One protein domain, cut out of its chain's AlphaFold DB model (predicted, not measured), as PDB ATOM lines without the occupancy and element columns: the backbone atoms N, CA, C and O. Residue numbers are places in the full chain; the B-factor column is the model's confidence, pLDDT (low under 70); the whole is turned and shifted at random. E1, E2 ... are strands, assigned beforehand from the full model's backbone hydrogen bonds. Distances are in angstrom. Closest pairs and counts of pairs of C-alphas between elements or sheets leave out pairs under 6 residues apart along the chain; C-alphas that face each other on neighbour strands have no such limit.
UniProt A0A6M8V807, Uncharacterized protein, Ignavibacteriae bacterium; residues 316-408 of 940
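Overview. This is residues 316 to 408 of the 940 residues of an uncharacterized protein of Ignavibacteriae bacterium (UniProt A0A6M8V807). Two strongly twisted sheets lie face to face as a sandwich, the five-strand branched sheet of E1, E2, E3, E5 and E7 on the three-strand sheet E6, E4, E8. E2 ties the larger sheet together with three neighbours, and E8 is the longest strand. The printed part has 93 residues with eight named strands, E1 to E8 in chain order, and no named helix: all strand, with antiparallel neighbours in both sheets. It is compact, with a radius of gyration of the C-alphas of 13.4 A and spans of 41 by 29 by 19 A.

Along the chain. Find C-alpha 330 at (-64.645, 122.604, 34.249); from there E2 runs 24.4 A to residue 338. In the same sheet look for E1, residues 316 to 320, E3, residues 344 to 346, E7, residues 384 to 389, 16.6 A from first to last C-alpha, and E5, residues 364 to 367. In the other sheet E4 is residues 353 to 359, 18.2 A, E6 is 377 to 381, and E8, 397 to 407, runs 34.5 A to C-alpha 407 at (-40.946, 120.594, 48.156).

Arrangement. Start at E2: E1, E2 and E3 form a meander, each strand the antiparallel neighbour of the one before, with hairpins E1 and E2, E2 and E3. E1 lies on one side of E2, N 317 to O 336 being 2.7 A; E3, N 345 to O 337 2.8 A, and E7, N 331 to O 387 2.8 A, lie on the other side. E2 lies on one side of E7 and E5 on the other side, with N 367 and O 386 of E5 and E7 within hydrogen-bond range at 2.8 A. Across the sandwich, inner strand E4 has E8, N 403 to O 356 2.8 A, and E6, N 378 to O 355 2.8 A.

Size, cuts and confidence. The farthest C-alphas, Thr 341 and Thr 394, are 41.4 A apart. The printed part has no cut and no long link. Its mean pLDDT is 71.4; residues 337 to 351 and 394 to 403 are among those under 70.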
ATOM      1  N   ILE A 316     -50.670 123.302  51.093       59.12
ATOM      2  CA  ILE A 316     -51.202 123.817  49.834       59.12
ATOM      3  C   ILE A 316     -52.707 124.073  50.016       59.12
ATOM      4  O   ILE A 316     -53.501 123.152  50.193       59.12
ATOM      5  N   TYR A 317     -53.128 125.333  49.951       72.69
ATOM      6  CA  TYR A 317     -54.526 125.676  49.737       72.69
ATOM      7  C   TYR A 317     -54.889 125.412  48.278       72.69
ATOM      8  O   TYR A 317     -54.407 126.095  47.368       72.69
ATOM      9  N   VAL A 318     -55.764 124.434  48.054       69.38
ATOM     10  CA  VAL A 318     -56.327 124.140  46.733       69.38
ATOM     11  C   VAL A 318     -57.502 125.089  46.494       69.38
ATOM     12  O   VAL A 318     -58.653 124.785  46.811       69.38
ATOM     13  N   LYS A 319     -57.216 126.283  45.970       78.50
ATOM     14  CA  LYS A 319     -58.242 127.275  45.655       78.50
ATOM     15  C   LYS A 319     -58.949 126.883  44.364       78.50
ATOM     16  O   LYS A 319     -58.331 126.841  43.303       78.50
ATOM     17  N   MET A 320     -60.253 126.673  44.447       75.25
ATOM     18  CA  MET A 320     -61.110 126.412  43.292       75.25
ATOM     19  C   MET A 320     -62.004 127.623  43.031       75.25
ATOM     20  O   MET A 320     -62.376 128.347  43.957       75.25
ATOM     21  N   ASP A 321     -62.335 127.875  41.767       64.50
ATOM     22  CA  ASP A 321     -63.336 128.883  41.406       64.50
ATOM     23  C   ASP A 321     -64.763 128.435  41.756       64.50
ATOM     24  O   ASP A 321     -65.611 129.268  42.084       64.50
ATOM     25  N   LYS A 322     -65.007 127.120  41.746       63.91
ATOM     26  CA  LYS A 322     -66.238 126.486  42.217       63.91
ATOM     27  C   LYS A 322     -65.970 125.099  42.801       63.91
ATOM     28  O   LYS A 322     -65.272 124.282  42.212       63.91
ATOM     29  N   ASN A 323     -66.597 124.826  43.942       63.56
ATOM     30  CA  ASN A 323     -66.437 123.565  44.681       63.56
ATOM     31  C   ASN A 323     -67.685 122.681  44.541       63.56
ATOM     32  O   ASN A 323     -67.699 121.538  44.984       63.56
ATOM     33  N   VAL A 324     -68.753 123.226  43.948       66.56
ATOM     34  CA  VAL A 324     -69.982 122.513  43.608       66.56
ATOM     35  C   VAL A 324     -70.230 122.691  42.116       66.56
ATOM     36  O   VAL A 324     -70.296 123.823  41.637       66.56
ATOM     37  N   VAL A 325     -70.343 121.589  41.386       72.00
ATOM     38  CA  VAL A 325     -70.346 121.566  39.916       72.00
ATOM     39  C   VAL A 325     -71.421 120.643  39.363       72.00
ATOM     40  O   VAL A 325     -71.960 119.806  40.085       72.00
ATOM     41  N   ILE A 326     -71.735 120.784  38.080       73.06
ATOM     42  CA  ILE A 326     -72.612 119.862  37.346       73.06
ATOM     43  C   ILE A 326     -71.785 118.982  36.385       73.06
ATOM     44  O   ILE A 326     -70.670 119.364  36.037       73.06
ATOM     45  N   PRO A 327     -72.283 117.815  35.932       81.06
ATOM     46  CA  PRO A 327     -71.597 117.025  34.901       81.06
ATOM     47  C   PRO A 327     -71.279 117.861  33.648       81.06
ATOM     48  O   PRO A 327     -72.135 118.626  33.197       81.06
ATOM     49  N   GLY A 328     -70.063 117.723  33.111       73.19
ATOM     50  CA  GLY A 328     -69.546 118.513  31.982       73.19
ATOM     51  C   GLY A 328     -68.954 119.883  32.346       73.19
ATOM     52  O   GLY A 328     -68.490 120.613  31.469       73.19
ATOM     53  N   ASP A 329     -68.959 120.269  33.625       79.38
ATOM     54  CA  ASP A 329     -68.278 121.482  34.076       79.38
ATOM     55  C   ASP A 329     -66.753 121.358  34.024       79.38
ATOM     56  O   ASP A 329     -66.169 120.283  34.103       79.38
ATOM     57  N   THR A 330     -66.082 122.506  33.982       82.12
ATOM     58  CA  THR A 330     -64.645 122.604  34.249       82.12
ATOM     59  C   THR A 330     -64.411 123.477  35.476       82.12
ATOM     60  O   THR A 330     -65.005 124.552  35.582       82.12
ATOM     61  N   VAL A 331     -63.558 123.020  36.391       78.94
ATOM     62  CA  VAL A 331     -63.113 123.749  37.587       78.94
ATOM     63  C   VAL A 331     -61.727 124.311  37.324       78.94
ATOM     64  O   VAL A 331     -60.834 123.574  36.910       78.94
ATOM     65  N   ASN A 332     -61.536 125.605  37.565       79.31
ATOM     66  CA  ASN A 332     -60.208 126.206  37.553       79.31
ATOM     67  C   ASN A 332     -59.596 126.062  38.947       79.31
ATOM     68  O   ASN A 332     -60.185 126.498  39.939       79.31
ATOM     69  N   VAL A 333     -58.406 125.474  39.012       83.25
ATOM     70  CA  VAL A 333     -57.695 125.212  40.261       83.25
ATOM     71  C   VAL A 333     -56.428 126.053  40.307       83.25
ATOM     72  O   VAL A 333     -55.648 126.074  39.356       83.25
ATOM     73  N   GLN A 334     -56.227 126.747  41.425       86.75
ATOM     74  CA  GLN A 334     -55.007 127.472  41.749       86.75
ATOM     75  C   GLN A 334     -54.459 126.974  43.089       86.75
ATOM     76  O   GLN A 334     -55.140 127.031  44.111       86.75
ATOM     77  N   LEU A 335     -53.207 126.531  43.101       78.00
ATOM     78  CA  LEU A 335     -52.502 126.143  44.315       78.00
ATOM     79  C   LEU A 335     -51.879 127.378  44.972       78.00
ATOM     80  O   LEU A 335     -51.205 128.177  44.315       78.00
ATOM     81  N   ARG A 336     -52.111 127.541  46.275       73.31
ATOM     82  CA  ARG A 336     -51.561 128.626  47.101       73.31
ATOM     83  C   ARG A 336     -50.903 128.077  48.354       73.31
ATOM     84  O   ARG A 336     -51.315 127.037  48.848       73.31
ATOM     85  N   LEU A 337     -49.896 128.768  48.865       59.47
ATOM     86  CA  LEU A 337     -49.254 128.416  50.124       59.47
ATOM     87  C   LEU A 337     -50.101 128.968  51.268       59.47
ATOM     88  O   LEU A 337     -50.408 130.155  51.276       59.47
ATOM     89  N   ILE A 338     -50.485 128.120  52.212       52.34
ATOM     90  CA  ILE A 338     -50.932 128.549  53.538       52.34
ATOM     91  C   ILE A 338     -49.662 128.736  54.350       52.34
ATOM     92  O   ILE A 338     -48.952 127.756  54.533       52.34
ATOM     93  N   ASP A 339     -49.340 129.954  54.759       46.91
ATOM     94  CA  ASP A 339     -48.114 130.234  55.506       46.91
ATOM     95  C   ASP A 339     -48.236 129.885  57.005       46.91
ATOM     96  O   ASP A 339     -49.250 129.365  57.477       46.91
ATOM     97  N   GLU A 340     -47.178 130.160  57.768       36.56
ATOM     98  CA  GLU A 340     -47.070 129.890  59.209       36.56
ATOM     99  C   GLU A 340     -48.123 130.603  60.085       36.56
ATOM    100  O   GLU A 340     -48.289 130.245  61.251       36.56
ATOM    101  N   THR A 341     -48.876 131.559  59.525       36.44
ATOM    102  CA  THR A 341     -49.982 132.268  60.193       36.44
ATOM    103  C   THR A 341     -51.374 131.810  59.748       36.44
ATOM    104  O   THR A 341     -52.375 132.239  60.325       36.44
ATOM    105  N   GLY A 342     -51.461 130.900  58.771       38.69
ATOM    106  CA  GLY A 342     -52.726 130.418  58.211       38.69
ATOM    107  C   GLY A 342     -53.269 131.264  57.051       38.69
ATOM    108  O   GLY A 342     -54.351 130.959  56.541       38.69
ATOM    109  N   ASP A 343     -52.534 132.290  56.614       41.66
ATOM    110  CA  ASP A 343     -52.885 133.136  55.472       41.66
ATOM    111  C   ASP A 343     -52.501 132.471  54.140       41.66
ATOM    112  O   ASP A 343     -51.529 131.726  54.047       41.66
ATOM    113  N   THR A 344     -53.267 132.740  53.072       50.28
ATOM    114  CA  THR A 344     -52.984 132.187  51.734       50.28
ATOM    115  C   THR A 344     -52.166 133.158  50.876       50.28
ATOM    116  O   THR A 344     -52.683 134.208  50.476       50.28
ATOM    117  N   VAL A 345     -50.952 132.776  50.490       58.81
ATOM    118  CA  VAL A 345     -50.052 133.523  49.593       58.81
ATOM    119  C   VAL A 345     -49.779 132.751  48.292       58.81
ATOM    120  O   VAL A 345     -50.001 131.543  48.206       58.81
ATOM    121  N   ASP A 346     -49.358 133.440  47.225       68.56
ATOM    122  CA  ASP A 346     -49.045 132.787  45.943       68.56
ATOM    123  C   ASP A 346     -47.667 132.108  45.987       68.56
ATOM    124  O   ASP A 346     -46.694 132.693  46.465       68.56
ATOM    125  N   PHE A 347     -47.569 130.896  45.433       64.12
ATOM    126  CA  PHE A 347     -46.275 130.262  45.171       64.12
ATOM    127  C   PHE A 347     -45.476 131.048  44.123       64.12
ATOM    128  O   PHE A 347     -46.045 131.717  43.255       64.12
ATOM    129  N   LEU A 348     -44.143 130.943  44.175       53.81
ATOM    130  CA  LEU A 348     -43.274 131.495  43.136       53.81
ATOM    131  C   LEU A 348     -43.677 130.935  41.765       53.81
ATOM    132  O   LEU A 348     -43.990 129.756  41.641       53.81
ATOM    133  N   ALA A 349     -43.597 131.757  40.717       57.81
ATOM    134  CA  ALA A 349     -44.022 131.371  39.364       57.81
ATOM    135  C   ALA A 349     -43.256 130.169  38.766       57.81
ATOM    136  O   ALA A 349     -43.668 129.633  37.746       57.81
ATOM    137  N   MET A 350     -42.136 129.778  39.377       52.19
ATOM    138  CA  MET A 350     -41.290 128.649  38.976       52.19
ATOM    139  C   MET A 350     -41.480 127.393  39.840       52.19
ATOM    140  O   MET A 350     -40.788 126.410  39.612       52.19
ATOM    141  N   GLN A 351     -42.357 127.431  40.850       68.69
ATOM    142  CA  GLN A 351     -42.656 126.266  41.684       68.69
ATOM    143  C   GLN A 351     -43.482 125.249  40.884       68.69
ATOM    144  O   GLN A 351     -44.487 125.622  40.270       68.69
ATOM    145  N   SER A 352     -43.081 123.980  40.933       74.62
ATOM    146  CA  SER A 352     -43.815 122.847  40.367       74.62
ATOM    147  C   SER A 352     -44.455 121.977  41.444       74.62
ATOM    148  O   SER A 352     -44.051 122.000  42.608       74.62
ATOM    149  N   PHE A 353     -45.478 121.219  41.060       84.69
ATOM    150  CA  PHE A 353     -46.284 120.404  41.966       84.69
ATOM    151  C   PHE A 353     -46.496 119.005  41.393       84.69
ATOM    152  O   PHE A 353     -46.625 118.846  40.182       84.69
ATOM    153  N   SER A 354     -46.611 118.018  42.280       81.69
ATOM    154  CA  SER A 354     -47.234 116.733  41.964       81.69
ATOM    155  C   SER A 354     -48.712 116.817  42.333       81.69
ATOM    156  O   SER A 354     -49.032 117.232  43.448       81.69
ATOM    157  N   VAL A 355     -49.617 116.459  41.425       76.81
ATOM    158  CA  VAL A 355     -51.069 116.541  41.638       76.81
ATOM    159  C   VAL A 355     -51.746 115.250  41.201       76.81
ATOM    160  O   VAL A 355     -51.554 114.818  40.069       76.81
ATOM    161  N   ASP A 356     -52.594 114.704  42.072       69.25
ATOM    162  CA  ASP A 356     -53.327 113.454  41.870       69.25
ATOM    163  C   ASP A 356     -54.819 113.603  42.210       69.25
ATOM    164  O   ASP A 356     -55.197 114.288  43.168       69.25
ATOM    165  N   LEU A 357     -55.682 112.896  41.476       70.25
ATOM    166  CA  LEU A 357     -57.070 112.652  41.879       70.25
ATOM    167  C   LEU A 357     -57.125 111.425  42.799       70.25
ATOM    168  O   LEU A 357     -57.227 110.286  42.347       70.25
ATOM    169  N   ALA A 358     -57.043 111.651  44.110       50.91
ATOM    170  CA  ALA A 358     -57.001 110.570  45.098       50.91
ATOM    171  C   ALA A 358     -58.344 109.828  45.256       50.91
ATOM    172  O   ALA A 358     -58.363 108.677  45.695       50.91
ATOM    173  N   GLU A 359     -59.461 110.469  44.900       62.59
ATOM    174  CA  GLU A 359     -60.798 109.865  44.835       62.59
ATOM    175  C   GLU A 359     -61.600 110.513  43.698       62.59
ATOM    176  O   GLU A 359     -61.504 111.723  43.485       62.59
ATOM    177  N   GLY A 360     -62.423 109.735  42.992       62.47
ATOM    178  CA  GLY A 360     -63.331 110.256  41.970       62.47
ATOM    179  C   GLY A 360     -62.699 110.498  40.597       62.47
ATOM    180  O   GLY A 360     -63.268 111.250  39.808       62.47
ATOM    181  N   ALA A 361     -61.566 109.858  40.290       65.69
ATOM    182  CA  ALA A 361     -60.955 109.876  38.953       65.69
ATOM    183  C   ALA A 361     -61.905 109.334  37.861       65.69
ATOM    184  O   ALA A 361     -61.816 109.695  36.696       65.69
ATOM    185  N   GLU A 362     -62.899 108.520  38.227       76.12
ATOM    186  CA  GLU A 362     -63.965 108.085  37.320       76.12
ATOM    187  C   GLU A 362     -65.012 109.172  36.991       76.12
ATOM    188  O   GLU A 362     -65.895 108.941  36.162       76.12
ATOM    189  N   TYR A 363     -64.961 110.328  37.663       81.31
ATOM    190  CA  TYR A 363     -65.892 111.449  37.490       81.31
ATOM    191  C   TYR A 363     -65.229 112.704  36.907       81.31
ATOM    192  O   TYR A 363     -65.931 113.690  36.666       81.31
ATOM    193  N   GLY A 364     -63.914 112.694  36.668       84.88
ATOM    194  CA  GLY A 364     -63.204 113.788  36.011       84.88
ATOM    195  C   GLY A 364     -61.698 113.561  35.887       84.88
ATOM    196  O   GLY A 364     -61.154 112.678  36.533       84.88
ATOM    197  N   THR A 365     -61.031 114.395  35.083       86.31
ATOM    198  CA  THR A 365     -59.578 114.347  34.806       86.31
ATOM    199  C   THR A 365     -58.918 115.703  35.060       86.31
ATOM    200  O   THR A 365     -59.566 116.748  34.939       86.31
ATOM    201  N   ILE A 366     -57.614 115.717  35.354       92.38
ATOM    202  CA  ILE A 366     -56.800 116.944  35.395       92.38
ATOM    203  C   ILE A 366     -56.416 117.327  33.958       92.38
ATOM    204  O   ILE A 366     -56.123 116.449  33.149       92.38
ATOM    205  N   LEU A 367     -56.416 118.625  33.647       90.56
ATOM    206  CA  LEU A 367     -55.897 119.231  32.417       90.56
ATOM    207  C   LEU A 367     -54.792 120.231  32.782       90.56
ATOM    208  O   LEU A 367     -55.066 121.236  33.454       90.56
ATOM    209  N   ASP A 368     -53.579 119.999  32.285       88.06
ATOM    210  CA  ASP A 368     -52.500 120.985  32.337       88.06
ATOM    211  C   ASP A 368     -52.749 122.083  31.295       88.06
ATOM    212  O   ASP A 368     -52.867 121.840  30.096       88.06
ATOM    213  N   ILE A 369     -52.849 123.327  31.761       82.75
ATOM    214  CA  ILE A 369     -53.165 124.483  30.915       82.75
ATOM    215  C   ILE A 369     -51.998 124.922  30.023       82.75
ATOM    216  O   ILE A 369     -52.214 125.736  29.126       82.75
ATOM    217  N   ILE A 370     -50.775 124.455  30.297       79.81
ATOM    218  CA  ILE A 370     -49.581 124.800  29.519       79.81
ATOM    219  C   ILE A 370     -49.383 123.796  28.385       79.81
ATOM    220  O   ILE A 370     -49.152 124.203  27.245       79.81
ATOM    221  N   THR A 371     -49.449 122.503  28.699       81.19
ATOM    222  CA  THR A 371     -49.206 121.419  27.734       81.19
ATOM    223  C   THR A 371     -50.469 120.955  27.011       81.19
ATOM    224  O   THR A 371     -50.358 120.361  25.943       81.19
ATOM    225  N   GLU A 372     -51.653 121.272  27.549       86.31
ATOM    226  CA  GLU A 372     -52.967 120.754  27.132       86.31
ATOM    227  C   GLU A 372     -53.141 119.234  27.321       86.31
ATOM    228  O   GLU A 372     -54.131 118.663  26.859       86.31
ATOM    229  N   ASP A 373     -52.225 118.580  28.044       84.56
ATOM    230  CA  ASP A 373     -52.324 117.158  28.364       84.56
ATOM    231  C   ASP A 373     -53.346 116.900  29.482       84.56
ATOM    232  O   ASP A 373     -53.529 117.707  30.400       84.56
ATOM    233  N   THR A 374     -53.995 115.733  29.427       87.88
ATOM    234  CA  THR A 374     -54.956 115.273  30.441       87.88
ATOM    235  C   THR A 374     -54.513 113.971  31.092       87.88
ATOM    236  O   THR A 374     -54.116 113.040  30.389       87.88
ATOM    237  N   SER A 375     -54.628 113.885  32.415       82.38
ATOM    238  CA  SER A 375     -54.300 112.692  33.203       82.38
ATOM    239  C   SER A 375     -55.018 112.732  34.556       82.38
ATOM    240  O   SER A 375     -55.422 113.799  35.018       82.38
ATOM    241  N   ASP A 376     -55.120 111.588  35.229       74.12
ATOM    242  CA  ASP A 376     -55.575 111.511  36.628       74.12
ATOM    243  C   ASP A 376     -54.465 111.929  37.614       74.12
ATOM    244  O   ASP A 376     -54.724 112.149  38.797       74.12
ATOM    245  N   SER A 377     -53.224 112.025  37.117       71.88
ATOM    246  CA  SER A 377     -52.018 112.385  37.873       71.88
ATOM    247  C   SER A 377     -50.988 113.129  37.018       71.88
ATOM    248  O   SER A 377     -50.775 112.791  35.850       71.88
ATOM    249  N   PHE A 378     -50.301 114.102  37.612       73.00
ATOM    250  CA  PHE A 378     -49.132 114.777  37.048       73.00
ATOM    251  C   PHE A 378     -48.038 114.871  38.106       73.00
ATOM    252  O   PHE A 378     -48.284 115.371  39.196       73.00
ATOM    253  N   ALA A 379     -46.822 114.432  37.777       68.06
ATOM    254  CA  ALA A 379     -45.674 114.524  38.685       68.06
ATOM    255  C   ALA A 379     -45.026 115.923  38.705       68.06
ATOM    256  O   ALA A 379     -44.298 116.250  39.638       68.06
ATOM    257  N   ASP A 380     -45.269 116.722  37.663       77.62
ATOM    258  CA  ASP A 380     -44.754 118.082  37.509       77.62
ATOM    259  C   ASP A 380     -45.783 118.920  36.734       77.62
ATOM    260  O   ASP A 380     -45.973 118.740  35.530       77.62
ATOM    261  N   ILE A 381     -46.498 119.788  37.448       82.31
ATOM    262  CA  ILE A 381     -47.469 120.737  36.899       82.31
ATOM    263  C   ILE A 381     -47.307 122.100  37.581       82.31
ATOM    264  O   ILE A 381     -46.877 122.192  38.732       82.31
ATOM    265  N   GLY A 382     -47.645 123.181  36.876       79.44
ATOM    266  CA  GLY A 382     -47.638 124.529  37.450       79.44
ATOM    267  C   GLY A 382     -48.708 124.730  38.533       79.44
ATOM    268  O   GLY A 382     -49.596 123.907  38.739       79.44
ATOM    269  N   ASN A 383     -48.683 125.885  39.204       84.00
ATOM    270  CA  ASN A 383     -49.642 126.211  40.268       84.00
ATOM    271  C   ASN A 383     -51.082 126.484  39.783       84.00
ATOM    272  O   ASN A 383     -51.939 126.818  40.602       84.00
ATOM    273  N   MET A 384     -51.355 126.395  38.481       89.19
ATOM    274  CA  MET A 384     -52.683 126.548  37.895       89.19
ATOM    275  C   MET A 384     -52.954 125.409  36.921       89.19
ATOM    276  O   MET A 384     -52.163 125.167  36.015       89.19
ATOM    277  N   PHE A 385     -54.101 124.761  37.075       92.50
ATOM    278  CA  PHE A 385     -54.573 123.695  36.195       92.50
ATOM    279  C   PHE A 385     -56.101 123.646  36.213       92.50
ATOM    280  O   PHE A 385     -56.757 124.423  36.915       92.50
ATOM    281  N   LYS A 386     -56.694 122.764  35.411       91.50
ATOM    282  CA  LYS A 386     -58.150 122.581  35.375       91.50
ATOM    283  C   LYS A 386     -58.531 121.156  35.723       91.50
ATOM    284  O   LYS A 386     -57.766 120.235  35.472       91.50
ATOM    285  N   ILE A 387     -59.732 120.983  36.260       88.12
ATOM    286  CA  ILE A 387     -60.366 119.672  36.403       88.12
ATOM    287  C   ILE A 387     -61.597 119.656  35.514       88.12
ATOM    288  O   ILE A 387     -62.474 120.511  35.651       88.12
ATOM    289  N   ILE A 388     -61.641 118.710  34.584       87.69
ATOM    290  CA  ILE A 388     -62.756 118.514  33.662       87.69
ATOM    291  C   ILE A 388     -63.644 117.428  34.251       87.69
ATOM    292  O   ILE A 388     -63.190 116.305  34.451       87.69
ATOM    293  N   ILE A 389     -64.894 117.772  34.543       89.94
ATOM    294  CA  ILE A 389     -65.886 116.849  35.083       89.94
ATOM    295  C   ILE A 389     -66.508 116.068  33.933       89.94
ATOM    296  O   ILE A 389     -66.930 116.658  32.939       89.94
ATOM    297  N   GLU A 390     -66.616 114.754  34.096       84.62
ATOM    298  CA  GLU A 390     -67.233 113.872  33.110       84.62
ATOM    299  C   GLU A 390     -68.660 114.319  32.767       84.62
ATOM    300  O   GLU A 390     -69.466 114.678  33.633       84.62
ATOM    301  N   ASP A 391     -69.001 114.250  31.480       75.38
ATOM    302  CA  ASP A 391     -70.310 114.670  30.967       75.38
ATOM    303  C   ASP A 391     -71.452 113.788  31.496       75.38
ATOM    304  O   ASP A 391     -72.617 114.196  31.526       75.38
ATOM    305  N   GLN A 392     -71.144 112.541  31.869       75.44
ATOM    306  CA  GLN A 392     -72.123 111.516  32.223       75.44
ATOM    307  C   GLN A 392     -71.781 110.859  33.560       75.44
ATOM    308  O   GLN A 392     -71.034 109.890  33.632       75.44
ATOM    309  N   ILE A 393     -72.411 111.345  34.629       75.88
ATOM    310  CA  ILE A 393     -72.220 110.827  35.989       75.88
ATOM    311  C   ILE A 393     -73.511 110.160  36.459       75.88
ATOM    312  O   ILE A 393     -74.588 110.757  36.411       75.88
ATOM    313  N   THR A 394     -73.423 108.902  36.899       67.00
ATOM    314  CA  THR A 394     -74.603 108.087  37.249       67.00
ATOM    315  C   THR A 394     -75.269 108.528  38.566       67.00
ATOM    316  O   THR A 394     -76.487 108.733  38.559       67.00
ATOM    317  N   PRO A 395     -74.535 108.745  39.678       63.25
ATOM    318  CA  PRO A 395     -75.116 109.217  40.939       63.25
ATOM    319  C   PRO A 395     -75.834 110.576  40.838       63.25
ATOM    320  O   PRO A 395     -75.552 111.385  39.951       63.25
ATOM    321  N   GLN A 396     -76.780 110.845  41.749       55.12
ATOM    322  CA  GLN A 396     -77.414 112.172  41.879       55.12
ATOM    323  C   GLN A 396     -76.453 113.201  42.496       55.12
ATOM    324  O   GLN A 396     -76.550 114.391  42.193       55.12
ATOM    325  N   GLN A 397     -75.531 112.715  43.331       59.97
ATOM    326  CA  GLN A 397     -74.383 113.441  43.856       59.97
ATOM    327  C   GLN A 397     -73.138 112.550  43.797       59.97
ATOM    328  O   GLN A 397     -73.233 111.362  44.105       59.97
ATOM    329  N   ALA A 398     -72.002 113.118  43.396       67.88
ATOM    330  CA  ALA A 398     -70.693 112.460  43.359       67.88
ATOM    331  C   ALA A 398     -69.609 113.424  43.869       67.88
ATOM    332  O   ALA A 398     -69.890 114.606  44.081       67.88
ATOM    333  N   LYS A 399     -68.392 112.927  44.089       68.69
ATOM    334  CA  LYS A 399     -67.306 113.691  44.708       68.69
ATOM    335  C   LYS A 399     -65.970 113.389  44.031       68.69
ATOM    336  O   LYS A 399     -65.738 112.247  43.650       68.69
ATOM    337  N   ILE A 400     -65.118 114.408  43.912       66.19
ATOM    338  CA  ILE A 400     -63.713 114.285  43.496       66.19
ATOM    339  C   ILE A 400     -62.827 114.878  44.594       66.19
ATOM    340  O   ILE A 400     -63.106 115.977  45.084       66.19
ATOM    341  N   ILE A 401     -61.770 114.155  44.968       61.16
ATOM    342  CA  ILE A 401     -60.717 114.617  45.877       61.16
ATOM    343  C   ILE A 401     -59.432 114.851  45.093       61.16
ATOM    344  O   ILE A 401     -58.907 113.946  44.449       61.16
ATOM    345  N   VAL A 402     -58.905 116.063  45.213       63.47
ATOM    346  CA  VAL A 402     -57.664 116.517  44.581       63.47
ATOM    347  C   VAL A 402     -56.588 116.598  45.646       63.47
ATOM    348  O   VAL A 402     -56.812 117.227  46.680       63.47
ATOM    349  N   VAL A 403     -55.423 116.014  45.395       60.94
ATOM    350  CA  VAL A 403     -54.259 116.085  46.282       60.94
ATOM    351  C   VAL A 403     -53.109 116.735  45.530       60.94
ATOM    352  O   VAL A 403     -52.795 116.324  44.422       60.94
ATOM    353  N   ALA A 404     -52.484 117.745  46.128       70.69
ATOM    354  CA  ALA A 404     -51.313 118.424  45.583       70.69
ATOM    355  C   ALA A 404     -50.153 118.365  46.580       70.69
ATOM    356  O   ALA A 404     -50.379 118.482  47.786       70.69
ATOM    357  N   GLN A 405     -48.928 118.197  46.083       72.44
ATOM    358  CA  GLN A 405     -47.715 118.057  46.894       72.44
ATOM    359  C   GLN A 405     -46.540 118.816  46.266       72.44
ATOM    360  O   GLN A 405     -46.447 118.901  45.039       72.44
ATOM    361  N   THR A 406     -45.642 119.370  47.084       66.50
ATOM    362  CA  THR A 406     -44.408 120.014  46.599       66.50
ATOM    363  C   THR A 406     -43.338 120.137  47.688       66.50
ATOM    364  O   THR A 406     -43.668 120.245  48.866       66.50
ATOM    365  N   ASP A 407     -42.064 120.182  47.294       63.22
ATOM    366  CA  ASP A 407     -40.946 120.594  48.156       63.22
ATOM    367  C   ASP A 407     -40.723 122.115  47.998       63.22
ATOM    368  O   ASP A 407     -40.616 122.622  46.875       63.22
ATOM    369  N   LEU A 408     -40.658 122.874  49.100       50.44
ATOM    370  CA  LEU A 408     -40.455 124.333  49.059       50.44
ATOM    371  C   LEU A 408     -39.069 124.691  48.495       50.44
ATOM    372  O   LEU A 408     -38.041 124.361  49.084       50.44
TER     373      LEU A 408